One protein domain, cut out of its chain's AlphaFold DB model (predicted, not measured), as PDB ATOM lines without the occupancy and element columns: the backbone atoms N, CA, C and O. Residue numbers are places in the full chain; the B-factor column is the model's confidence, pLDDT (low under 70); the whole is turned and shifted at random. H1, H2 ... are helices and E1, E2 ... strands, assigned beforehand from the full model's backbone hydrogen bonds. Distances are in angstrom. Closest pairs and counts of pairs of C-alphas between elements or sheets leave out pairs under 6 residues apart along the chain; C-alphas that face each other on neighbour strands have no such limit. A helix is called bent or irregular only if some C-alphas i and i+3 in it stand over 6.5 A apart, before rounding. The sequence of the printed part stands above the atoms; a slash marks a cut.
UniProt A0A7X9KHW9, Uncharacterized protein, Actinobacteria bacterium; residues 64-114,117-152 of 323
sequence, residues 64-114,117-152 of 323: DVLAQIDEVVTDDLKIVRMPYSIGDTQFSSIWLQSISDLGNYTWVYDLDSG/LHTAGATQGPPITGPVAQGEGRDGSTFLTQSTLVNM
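What this domain is: This is residues 64 to 114 and 117 to 152 of the 323 residues of an uncharacterized protein of Actinobacteria bacterium (UniProt A0A7X9KHW9). A single twisted sheet of five antiparallel strands makes the body, with the ends of its first two strands bent away sharply as one hairpin. From its other end a long loop between E4 and E5 reaches out, and residues 131 to 136 stick out free; H1, a single turn, only grazes the sheet. The printed part has 87 residues, with one named helix and five named strands in the order H1 E1 E2 E3 E4 E5, and the sheet has the order E1 - E2 - E3 - E4 - E5. The class is mostly strand; the whole is loose, with a radius of gyration of the C-alphas of 17.3 A, and elongated, spanning 53 by 30 by 17 A.

Where its parts are: E2, residues 89 to 100, is the longest strand at 31.5 A. E1 is residues 77 to 86, 23.9 A, from C-alpha 77 at (41.523, -30.429, 45.094). E3 is residues 103 to 110, 23.7 A; E4 is residues 117 to 124, 24.3 A; E5 is residues 142 to 148, 20.0 A, ending at (41.513, -15.057, 59.351). H1 is residues 64 to 67, 4.9 A.

How they stand to each other: E1 and E2 form an antiparallel hairpin, with N 82 and O 93 3.0 A apart; E1 bends by 75 degrees at residue 81 and E2 by 72 degrees at residue 92. E2 and E3 form a hairpin, with N 96 and O 107 at 2.8 A, and E1 E2 E3 is a meander, each strand the antiparallel neighbour of the one before. E3 and E4 are antiparallel, with N 106 and O 120 at 2.8 A. E4 and E5 form a hairpin, with N 121 and O 145 at 2.8 A. The edge strands E1 and E5 are only just apart, their closest C-alphas 8.1 A from each other. Residues 72 to 73 pair antiparallel with residues 78 to 79 of E1. H1 only grazes the sheet with residues 66 to 67; it is too short for an O i to N i+4 pair, and its 1 O i to N i+3 pair is not within hydrogen-bond range.

The domain as a whole: The C-alphas of Asp 64 and Gln 134, the two farthest apart, are 55.1 A from each other. Residues 115 to 116 are cut out, with 8.9 A between C-alphas 114 and 117. The link E4 to E5 is long, 17 residues. The mean pLDDT of the printed part is 88.8; residues 134 to 140 are under 70.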
ATOM      1  N   ASP A  64      24.629 -28.024  57.782       94.88
ATOM      2  CA  ASP A  64      24.098 -29.180  57.037       94.88
ATOM      3  C   ASP A  64      24.642 -29.296  55.606       94.88
ATOM      4  O   ASP A  64      24.744 -30.406  55.083       94.88
ATOM      5  N   VAL A  65      24.998 -28.178  54.964       94.56
ATOM      6  CA  VAL A  65      25.671 -28.191  53.657       94.56
ATOM      7  C   VAL A  65      27.093 -28.709  53.840       94.56
ATOM      8  O   VAL A  65      27.494 -29.636  53.143       94.56
ATOM      9  N   LEU A  66      27.832 -28.184  54.824       96.88
ATOM     10  CA  LEU A  66      29.195 -28.630  55.139       96.88
ATOM     11  C   LEU A  66      29.252 -30.119  55.515       96.88
ATOM     12  O   LEU A  66      30.185 -30.832  55.135       96.88
ATOM     13  N   ALA A  67      28.240 -30.620  56.225       96.44
ATOM     14  CA  ALA A  67      28.127 -32.022  56.615       96.44
ATOM     15  C   ALA A  67      27.993 -32.974  55.414       96.44
ATOM     16  O   ALA A  67      28.408 -34.127  55.509       96.44
ATOM     17  N   GLN A  68      27.460 -32.495  54.286       96.62
ATOM     18  CA  GLN A  68      27.270 -33.280  53.062       96.62
ATOM     19  C   GLN A  68      28.504 -33.303  52.147       96.62
ATOM     20  O   GLN A  68      28.515 -34.049  51.171       96.62
ATOM     21  N   ILE A  69      29.535 -32.501  52.430       96.75
ATOM     22  CA  ILE A  69      30.732 -32.429  51.584       96.75
ATOM     23  C   ILE A  69      31.645 -33.629  51.864       96.75
ATOM     24  O   ILE A  69      32.221 -33.744  52.951       96.75
ATOM     25  N   ASP A  70      31.838 -34.495  50.872       97.50
ATOM     26  CA  ASP A  70      32.771 -35.618  50.969       97.50
ATOM     27  C   ASP A  70      34.234 -35.151  51.054       97.50
ATOM     28  O   ASP A  70      34.641 -34.167  50.433       97.50
ATOM     29  N   GLU A  71      35.051 -35.882  51.815       97.88
ATOM     30  CA  GLU A  71      36.498 -35.663  51.810       97.88
ATOM     31  C   GLU A  71      37.116 -36.159  50.504       97.88
ATOM     32  O   GLU A  71      36.839 -37.263  50.032       97.88
ATOM     33  N   VAL A  72      37.998 -35.344  49.933       97.69
ATOM     34  CA  VAL A  72      38.661 -35.610  48.656       97.69
ATOM     35  C   VAL A  72      40.111 -35.177  48.771       97.69
ATOM     36  O   VAL A  72      40.402 -34.104  49.284       97.69
ATOM     37  N   VAL A  73      41.042 -35.988  48.277       96.31
ATOM     38  CA  VAL A  73      42.450 -35.593  48.163       96.31
ATOM     39  C   VAL A  73      42.948 -35.996  46.785       96.31
ATOM     40  O   VAL A  73      43.084 -37.179  46.477       96.31
ATOM     41  N   THR A  74      43.191 -34.991  45.960       95.69
ATOM     42  CA  THR A  74      43.745 -35.088  44.607       95.69
ATOM     43  C   THR A  74      44.839 -34.033  44.447       95.69
ATOM     44  O   THR A  74      45.074 -33.254  45.373       95.69
ATOM     45  N   ASP A  75      45.497 -33.997  43.289       91.75
ATOM     46  CA  ASP A  75      46.530 -32.992  43.009       91.75
ATOM     47  C   ASP A  75      45.948 -31.563  42.922       91.75
ATOM     48  O   ASP A  75      46.602 -30.613  43.347       91.75
ATOM     49  N   ASP A  76      44.695 -31.425  42.470       94.31
ATOM     50  CA  ASP A  76      44.059 -30.124  42.196       94.31
ATOM     51  C   ASP A  76      43.016 -29.708  43.253       94.31
ATOM     52  O   ASP A  76      42.609 -28.547  43.329       94.31
ATOM     53  N   LEU A  77      42.558 -30.650  44.083       95.81
ATOM     54  CA  LEU A  77      41.523 -30.429  45.094       95.81
ATOM     55  C   LEU A  77      41.810 -31.230  46.360       95.81
ATOM     56  O   LEU A  77      41.974 -32.454  46.317       95.81
ATOM     57  N   LYS A  78      41.766 -30.541  47.500       97.00
ATOM     58  CA  LYS A  78      41.847 -31.138  48.827       97.00
ATOM     59  C   LYS A  78      40.705 -30.642  49.705       97.00
ATOM     60  O   LYS A  78      40.575 -29.450  49.945       97.00
ATOM     61  N   ILE A  79      39.908 -31.574  50.207       98.06
ATOM     62  CA  ILE A  79      38.818 -31.362  51.152       98.06
ATOM     63  C   ILE A  79      39.039 -32.313  52.324       98.06
ATOM     64  O   ILE A  79      38.975 -33.528  52.146       98.06
ATOM     65  N   VAL A  80      39.331 -31.778  53.507       98.06
ATOM     66  CA  VAL A  80      39.640 -32.581  54.703       98.06
ATOM     67  C   VAL A  80      39.025 -31.974  55.957       98.06
ATOM     68  O   VAL A  80      39.025 -30.755  56.117       98.06
ATOM     69  N   ARG A  81      38.538 -32.805  56.879       98.44
ATOM     70  CA  ARG A  81      38.111 -32.369  58.211       98.44
ATOM     71  C   ARG A  81      39.275 -32.464  59.173       98.44
ATOM     72  O   ARG A  81      39.906 -33.508  59.328       98.44
ATOM     73  N   MET A  82      39.570 -31.357  59.829       96.44
ATOM     74  CA  MET A  82      40.651 -31.282  60.799       96.44
ATOM     75  C   MET A  82      40.392 -30.157  61.796       96.44
ATOM     76  O   MET A  82      39.663 -29.218  61.481       96.44
ATOM     77  N   PRO A  83      40.959 -30.223  63.010       97.06
ATOM     78  CA  PRO A  83      40.886 -29.097  63.924       97.06
ATOM     79  C   PRO A  83      41.623 -27.886  63.337       97.06
ATOM     80  O   PRO A  83      42.716 -28.031  62.782       97.06
ATOM     81  N   TYR A  84      41.045 -26.699  63.504       97.50
ATOM     82  CA  TYR A  84      41.683 -25.422  63.186       97.50
ATOM     83  C   TYR A  84      41.696 -24.543  64.433       97.50
ATOM     84  O   TYR A  84      40.707 -24.485  65.158       97.50
ATOM     85  N   SER A  85      42.819 -23.888  64.713       96.44
ATOM     86  CA  SER A  85      42.980 -23.083  65.924       96.44
ATOM     87  C   SER A  85      43.180 -21.616  65.582       96.44
ATOM     88  O   SER A  85      44.022 -21.282  64.750       96.44
ATOM     89  N   ILE A  86      42.433 -20.752  66.268       94.38
ATOM     90  CA  ILE A  86      42.581 -19.297  66.226       94.38
ATOM     91  C   ILE A  86      42.750 -18.825  67.667       94.38
ATOM     92  O   ILE A  86      41.847 -18.984  68.494       94.38
ATOM     93  N   GLY A  87      43.928 -18.281  67.978       90.38
ATOM     94  CA  GLY A  87      44.319 -18.014  69.363       90.38
ATOM     95  C   GLY A  87      44.224 -19.287  70.209       90.38
ATOM     96  O   GLY A  87      44.746 -20.332  69.821       90.38
ATOM     97  N   ASP A  88      43.511 -19.200  71.331       92.62
ATOM     98  CA  ASP A  88      43.287 -20.321  72.253       92.62
ATOM     99  C   ASP A  88      42.036 -21.158  71.919       92.62
ATOM    100  O   ASP A  88      41.748 -22.146  72.599       92.62
ATOM    101  N   THR A  89      41.281 -20.786  70.880       94.56
ATOM    102  CA  THR A  89      40.057 -21.498  70.487       94.56
ATOM    103  C   THR A  89      40.372 -22.542  69.425       94.56
ATOM    104  O   THR A  89      41.028 -22.252  68.424       94.56
ATOM    105  N   GLN A  90      39.893 -23.767  69.633       96.94
ATOM    106  CA  GLN A  90      39.959 -24.847  68.654       96.94
ATOM    107  C   GLN A  90      38.567 -25.103  68.079       96.94
ATOM    108  O   GLN A  90      37.620 -25.326  68.826       96.94
ATOM    109  N   PHE A  91      38.481 -25.110  66.755       97.88
ATOM    110  CA  PHE A  91      37.268 -25.346  65.988       97.88
ATOM    111  C   PHE A  91      37.316 -26.719  65.325       97.88
ATOM    112  O   PHE A  91      38.371 -27.152  64.845       97.88
ATOM    113  N   SER A  92      36.164 -27.380  65.250       98.06
ATOM    114  CA  SER A  92      35.964 -28.521  64.358       98.06
ATOM    115  C   SER A  92      35.760 -27.968  62.958       98.06
ATOM    116  O   SER A  92      34.752 -27.323  62.710       98.06
ATOM    117  N   SER A  93      36.703 -28.177  62.041       98.44
ATOM    118  CA  SER A  93      36.662 -27.483  60.751       98.44
ATOM    119  C   SER A  93      36.704 -28.420  59.554       98.44
ATOM    120  O   SER A  93      37.154 -29.567  59.647       98.44
ATOM    121  N   ILE A  94      36.265 -27.899  58.411       98.56
ATOM    122  CA  ILE A  94      36.513 -28.473  57.092       98.56
ATOM    123  C   ILE A  94      37.379 -27.514  56.281       98.56
ATOM    124  O   ILE A  94      37.105 -26.318  56.184       98.56
ATOM    125  N   TRP A  95      38.448 -28.056  55.708       97.94
ATOM    126  CA  TRP A  95      39.421 -27.332  54.912       97.94
ATOM    127  C   TRP A  95      39.249 -27.682  53.442       97.94
ATOM    128  O   TRP A  95      39.399 -28.846  53.078       97.94
ATOM    129  N   LEU A  96      38.934 -26.687  52.617       97.44
ATOM    130  CA  LEU A  96      38.783 -26.797  51.173       97.44
ATOM    131  C   LEU A  96      39.926 -26.032  50.512       97.44
ATOM    132  O   LEU A  96      40.095 -24.837  50.742       97.44
ATOM    133  N   GLN A  97      40.700 -26.705  49.674       96.12
ATOM    134  CA  GLN A  97      41.797 -26.120  48.921       96.12
ATOM    135  C   GLN A  97      41.666 -26.505  47.453       96.12
ATOM    136  O   GLN A  97      41.608 -27.688  47.125       96.12
ATOM    137  N   SER A  98      41.665 -25.499  46.585       94.06
ATOM    138  CA  SER A  98      41.708 -25.665  45.133       94.06
ATOM    139  C   SER A  98      43.053 -25.172  44.617       94.06
ATOM    140  O   SER A  98      43.481 -24.070  44.964       94.06
ATOM    141  N   ILE A  99      43.701 -25.970  43.777       90.25
ATOM    142  CA  ILE A  99      44.977 -25.667  43.129       90.25
ATOM    143  C   ILE A  99      44.732 -25.694  41.624       90.25
ATOM    144  O   ILE A  99      44.130 -26.628  41.102       90.25
ATOM    145  N   SER A 100      45.140 -24.639  40.926       86.44
ATOM    146  CA  SER A 100      44.986 -24.543  39.475       86.44
ATOM    147  C   SER A 100      46.034 -23.615  38.871       86.44
ATOM    148  O   SER A 100      46.613 -22.784  39.571       86.44
ATOM    149  N   ASP A 101      46.202 -23.674  37.550       78.50
ATOM    150  CA  ASP A 101      47.073 -22.750  36.808       78.50
ATOM    151  C   ASP A 101      46.649 -21.274  36.943       78.50
ATOM    152  O   ASP A 101      47.449 -20.369  36.717       78.50
ATOM    153  N   LEU A 102      45.385 -21.012  37.303       72.88
ATOM    154  CA  LEU A 102      44.843 -19.662  37.489       72.88
ATOM    155  C   LEU A 102      45.075 -19.118  38.904       72.88
ATOM    156  O   LEU A 102      44.983 -17.909  39.128       72.88
ATOM    157  N   GLY A 103      45.365 -19.997  39.859       82.06
ATOM    158  CA  GLY A 103      45.592 -19.629  41.242       82.06
ATOM    159  C   GLY A 103      45.266 -20.740  42.225       82.06
ATOM    160  O   GLY A 103      44.613 -21.737  41.901       82.06
ATOM    161  N   ASN A 104      45.719 -20.510  43.452       90.69
ATOM    162  CA  ASN A 104      45.520 -21.394  44.588       90.69
ATOM    163  C   ASN A 104      44.614 -20.705  45.594       90.69
ATOM    164  O   ASN A 104      44.903 -19.581  46.002       90.69
ATOM    165  N   TYR A 105      43.561 -21.393  46.014       94.06
ATOM    166  CA  TYR A 105      42.592 -20.874  46.967       94.06
ATOM    167  C   TYR A 105      42.389 -21.838  48.114       94.06
ATOM    168  O   TYR A 105      42.571 -23.051  47.991       94.06
ATOM    169  N   THR A 106      42.033 -21.282  49.254       95.88
ATOM    170  CA  THR A 106      41.831 -22.012  50.487       95.88
ATOM    171  C   THR A 106      40.683 -21.388  51.256       95.88
ATOM    172  O   THR A 106      40.657 -20.174  51.423       95.88
ATOM    173  N   TRP A 107      39.788 -22.226  51.770       97.81
ATOM    174  CA  TRP A 107      38.726 -21.856  52.696       97.81
ATOM    175  C   TRP A 107      38.696 -22.854  53.851       97.81
ATOM    176  O   TRP A 107      38.760 -24.066  53.643       97.81
ATOM    177  N   VAL A 108      38.606 -22.352  55.074       98.31
ATOM    178  CA  VAL A 108      38.411 -23.146  56.286       98.31
ATOM    179  C   VAL A 108      37.092 -22.702  56.894       98.31
ATOM    180  O   VAL A 108      36.969 -21.534  57.255       98.31
ATOM    181  N   TYR A 109      36.137 -23.614  57.031       98.44
ATOM    182  CA  TYR A 109      34.854 -23.333  57.677       98.44
ATOM    183  C   TYR A 109      34.745 -24.073  59.001       98.44
ATOM    184  O   TYR A 109      35.175 -25.224  59.108       98.44
ATOM    185  N   ASP A 110      34.142 -23.423  59.989       97.88
ATOM    186  CA  ASP A 110      33.689 -24.074  61.211       97.88
ATOM    187  C   ASP A 110      32.494 -24.981  60.903       97.88
ATOM    188  O   ASP A 110      31.519 -24.547  60.292       97.88
ATOM    189  N   LEU A 111      32.561 -26.243  61.319       98.19
ATOM    190  CA  LEU A 111      31.514 -27.231  61.054       98.19
ATOM    191  C   LEU A 111      30.253 -26.982  61.883       98.19
ATOM    192  O   LEU A 111      29.177 -27.390  61.452       98.19
ATOM    193  N   ASP A 112      30.380 -26.332  63.042       96.06
ATOM    194  CA  ASP A 112      29.259 -26.123  63.959       96.06
ATOM    195  C   ASP A 112      28.447 -24.874  63.587       96.06
ATOM    196  O   ASP A 112      27.219 -24.928  63.525       96.06
ATOM    197  N   SER A 113      29.114 -23.747  63.318       93.75
ATOM    198  CA  SER A 113      28.456 -22.476  62.976       93.75
ATOM    199  C   SER A 113      28.339 -22.208  61.475       93.75
ATOM    200  O   SER A 113      27.483 -21.425  61.056       93.75
ATOM    201  N   GLY A 114      29.194 -22.828  60.657       94.81
ATOM    202  CA  GLY A 114      29.262 -22.563  59.224       94.81
ATOM    203  C   GLY A 114      30.108 -21.355  58.820       94.81
ATOM    204  O   GLY A 114      30.245 -21.059  57.632       94.81
ATOM    205  N   LEU A 117      36.381 -19.381  58.873       97.81
ATOM    206  CA  LEU A 117      37.462 -19.180  59.835       97.81
ATOM    207  C   LEU A 117      38.708 -18.587  59.179       97.81
ATOM    208  O   LEU A 117      39.434 -17.809  59.797       97.81
ATOM    209  N   HIS A 118      38.985 -18.985  57.939       97.06
ATOM    210  CA  HIS A 118      40.170 -18.551  57.216       97.06
ATOM    211  C   HIS A 118      39.983 -18.688  55.710       97.06
ATOM    212  O   HIS A 118      39.464 -19.694  55.232       97.06
ATOM    213  N   THR A 119      40.486 -17.714  54.961       95.81
ATOM    214  CA  THR A 119      40.648 -17.809  53.514       95.81
ATOM    215  C   THR A 119      42.014 -17.296  53.092       95.81
ATOM    216  O   THR A 119      42.560 -16.365  53.692       95.81
ATOM    217  N   ALA A 120      42.579 -17.915  52.063       94.19
ATOM    218  CA  ALA A 120      43.802 -17.455  51.431       94.19
ATOM    219  C   ALA A 120      43.740 -17.689  49.924       94.19
ATOM    220  O   ALA A 120      43.200 -18.696  49.463       94.19
ATOM    221  N   GLY A 121      44.319 -16.764  49.168       91.06
ATOM    222  CA  GLY A 121      44.367 -16.791  47.717       91.06
ATOM    223  C   GLY A 121      45.740 -16.381  47.205       91.06
ATOM    224  O   GLY A 121      46.369 -15.461  47.726       91.06
ATOM    225  N   ALA A 122      46.202 -17.056  46.159       89.06
ATOM    226  CA  ALA A 122      47.353 -16.648  45.374       89.06
ATOM    227  C   ALA A 122      46.976 -16.696  43.896       89.06
ATOM    228  O   ALA A 122      46.744 -17.773  43.350       89.06
ATOM    229  N   THR A 123      46.927 -15.535  43.249       84.56
ATOM    230  CA  THR A 123      46.589 -15.411  41.824       84.56
ATOM    231  C   THR A 123      47.695 -14.700  41.076       84.56
ATOM    232  O   THR A 123      48.252 -13.723  41.582       84.56
ATOM    233  N   GLN A 124      47.988 -15.144  39.859       80.12
ATOM    234  CA  GLN A 124      48.980 -14.498  39.011       80.12
ATOM    235  C   GLN A 124      48.308 -13.521  38.045       80.12
ATOM    236  O   GLN A 124      47.396 -13.882  37.302       80.12
ATOM    237  N   GLY A 125      48.761 -12.267  38.055       71.81
ATOM    238  CA  GLY A 125      48.338 -11.267  37.086       71.81
ATOM    239  C   GLY A 125      48.792 -11.616  35.661       71.81
ATOM    240  O   GLY A 125      49.696 -12.434  35.469       71.81
ATOM    241  N   PRO A 126      48.200 -10.985  34.635       71.50
ATOM    242  CA  PRO A 126      48.631 -11.193  33.261       71.50
ATOM    243  C   PRO A 126      50.085 -10.727  33.069       71.50
ATOM    244  O   PRO A 126      50.504  -9.753  33.704       71.50
ATOM    245  N   PRO A 127      50.851 -11.366  32.167       74.69
ATOM    246  CA  PRO A 127      52.203 -10.933  31.844       74.69
ATOM    247  C   PRO A 127      52.258  -9.465  31.415       74.69
ATOM    248  O   PRO A 127      51.384  -8.976  30.692       74.69
ATOM    249  N   ILE A 128      53.321  -8.767  31.808       73.44
ATOM    250  CA  ILE A 128      53.536  -7.373  31.419       73.44
ATOM    251  C   ILE A 128      53.850  -7.324  29.917       73.44
ATOM    252  O   ILE A 128      54.819  -7.916  29.438       73.44
ATOM    253  N   THR A 129      53.032  -6.589  29.160       73.06
ATOM    254  CA  THR A 129      53.155  -6.454  27.697       73.06
ATOM    255  C   THR A 129      53.998  -5.249  27.252       73.06
ATOM    256  O   THR A 129      54.281  -5.104  26.062       73.06
ATOM    257  N   GLY A 130      54.428  -4.397  28.193       72.56
ATOM    258  CA  GLY A 130      55.259  -3.209  27.962       72.56
ATOM    259  C   GLY A 130      56.776  -3.434  28.118       72.56
ATOM    260  O   GLY A 130      57.216  -4.535  28.458       72.56
ATOM    261  N   PRO A 131      57.607  -2.405  27.854       72.12
ATOM    262  CA  PRO A 131      59.046  -2.474  28.098       72.12
ATOM    263  C   PRO A 131      59.329  -2.642  29.600       72.12
ATOM    264  O   PRO A 131      58.951  -1.793  30.400       72.12
ATOM    265  N   VAL A 132      60.012  -3.731  29.958       71.81
ATOM    266  CA  VAL A 132      60.512  -4.020  31.315       71.81
ATOM    267  C   VAL A 132      62.019  -3.770  31.386       71.81
ATOM    268  O   VAL A 132      62.711  -3.884  30.364       71.81
ATOM    269  N   ALA A 133      62.536  -3.406  32.563       71.19
ATOM    270  CA  ALA A 133      63.966  -3.170  32.735       71.19
ATOM    271  C   ALA A 133      64.771  -4.459  32.487       71.19
ATOM    272  O   ALA A 133      64.277  -5.580  32.626       71.19
ATOM    273  N   GLN A 134      66.032  -4.315  32.073       55.19
ATOM    274  CA  GLN A 134      66.874  -5.465  31.749       55.19
ATOM    275  C   GLN A 134      67.130  -6.297  33.020       55.19
ATOM    276  O   GLN A 134      67.799  -5.829  33.936       55.19
ATOM    277  N   GLY A 135      66.597  -7.522  33.063       63.47
ATOM    278  CA  GLY A 135      66.679  -8.417  34.224       63.47
ATOM    279  C   GLY A 135      65.368  -8.589  34.999       63.47
ATOM    280  O   GLY A 135      65.316  -9.440  35.881       63.47
ATOM    281  N   GLU A 136      64.310  -7.849  34.654       64.69
ATOM    282  CA  GLU A 136      62.979  -8.046  35.235       64.69
ATOM    283  C   GLU A 136      62.189  -9.122  34.477       64.69
ATOM    284  O   GLU A 136      62.179  -9.174  33.240       64.69
ATOM    285  N   GLY A 137      61.535 -10.002  35.239       64.06
ATOM    286  CA  GLY A 137      60.607 -10.995  34.707       64.06
ATOM    287  C   GLY A 137      59.398 -10.323  34.061       64.06
ATOM    288  O   GLY A 137      58.974  -9.245  34.467       64.06
ATOM    289  N   ARG A 138      58.845 -10.960  33.027       68.56
ATOM    290  CA  ARG A 138      57.598 -10.510  32.382       68.56
ATOM    291  C   ARG A 138      56.360 -11.174  32.959       68.56
ATOM    292  O   ARG A 138      55.256 -10.828  32.550       68.56
ATOM    293  N   ASP A 139      56.555 -12.123  33.862       69.69
ATOM    294  CA  ASP A 139      55.477 -12.797  34.559       69.69
ATOM    295  C   ASP A 139      54.698 -11.748  35.357       69.69
ATOM    296  O   ASP A 139      55.291 -10.867  35.986       69.69
ATOM    297  N   GLY A 140      53.369 -11.774  35.256       68.56
ATOM    298  CA  GLY A 140      52.542 -10.791  35.945       68.56
ATOM    299  C   GLY A 140      52.696 -10.899  37.459       68.56
ATOM    300  O   GLY A 140      53.089 -11.942  37.988       68.56
ATOM    301  N   SER A 141      52.389  -9.809  38.161       72.88
ATOM    302  CA  SER A 141      52.493  -9.749  39.619       72.88
ATOM    303  C   SER A 141      51.617 -10.809  40.284       72.88
ATOM    304  O   SER A 141      50.457 -10.983  39.914       72.88
ATOM    305  N   THR A 142      52.159 -11.494  41.289       76.12
ATOM    306  CA  THR A 142      51.368 -12.371  42.154       76.12
ATOM    307  C   THR A 142      50.627 -11.529  43.183       76.12
ATOM    308  O   THR A 142      51.247 -10.781  43.938       76.12
ATOM    309  N   PHE A 143      49.309 -11.680  43.232       77.06
ATOM    310  CA  PHE A 143      48.460 -11.116  44.271       77.06
ATOM    311  C   PHE A 143      48.212 -12.181  45.328       77.06
ATOM    312  O   PHE A 143      47.742 -13.276  45.011       77.06
ATOM    313  N   LEU A 144      48.562 -11.852  46.568       86.19
ATOM    314  CA  LEU A 144      48.324 -12.690  47.732       86.19
ATOM    315  C   LEU A 144      47.235 -12.040  48.576       86.19
ATOM    316  O   LEU A 144      47.337 -10.863  48.920       86.19
ATOM    317  N   THR A 145      46.214 -12.812  48.917       88.00
ATOM    318  CA  THR A 145      45.167 -12.412  49.854       88.00
ATOM    319  C   THR A 145      45.105 -13.419  50.984       88.00
ATOM    320  O   THR A 145      45.273 -14.621  50.783       88.00
ATOM    321  N   GLN A 146      44.884 -12.926  52.195       92.19
ATOM    322  CA  GLN A 146      44.660 -13.768  53.355       92.19
ATOM    323  C   GLN A 146      43.706 -13.053  54.303       92.19
ATOM    324  O   GLN A 146      43.806 -11.845  54.514       92.19
ATOM    325  N   SER A 147      42.788 -13.800  54.896       93.25
ATOM    326  CA  SER A 147      41.933 -13.323  55.973       93.25
ATOM    327  C   SER A 147      41.721 -14.451  56.970       93.25
ATOM    328  O   SER A 147      41.511 -15.598  56.586       93.25
ATOM    329  N   THR A 148      41.796 -14.129  58.253       95.25
ATOM    330  CA  THR A 148      41.513 -15.057  59.351       95.25
ATOM    331  C   THR A 148      40.508 -14.385  60.268       95.25
ATOM    332  O   THR A 148      40.621 -13.184  60.514       95.25
ATOM    333  N   LEU A 149      39.535 -15.145  60.765       95.94
ATOM    334  CA  LEU A 149      38.556 -14.665  61.728       95.94
ATOM    335  C   LEU A 149      39.277 -14.091  62.955       95.94
ATOM    336  O   LEU A 149      40.123 -14.749  63.555       95.94
ATOM    337  N   VAL A 150      38.928 -12.858  63.317       93.44
ATOM    338  CA  VAL A 150      39.477 -12.173  64.498       93.44
ATOM    339  C   VAL A 150      38.483 -12.204  65.651       93.44
ATOM    340  O   VAL A 150      38.870 -12.413  66.798       93.44
ATOM    341  N   ASN A 151      37.199 -12.010  65.353       92.69
ATOM    342  CA  ASN A 151      36.137 -11.980  66.345       92.69
ATOM    343  C   ASN A 151      34.810 -12.418  65.720       92.69
ATOM    344  O   ASN A 151      34.587 -12.224  64.528       92.69
ATOM    345  N   MET A 152      33.927 -12.972  66.546       91.94
ATOM    346  CA  MET A 152      32.546 -13.292  66.206       91.94
ATOM    347  C   MET A 152      31.675 -12.955  67.412       91.94
ATOM    348  O   MET A 152      31.949 -13.398  68.528       91.94
TER     349      MET A 152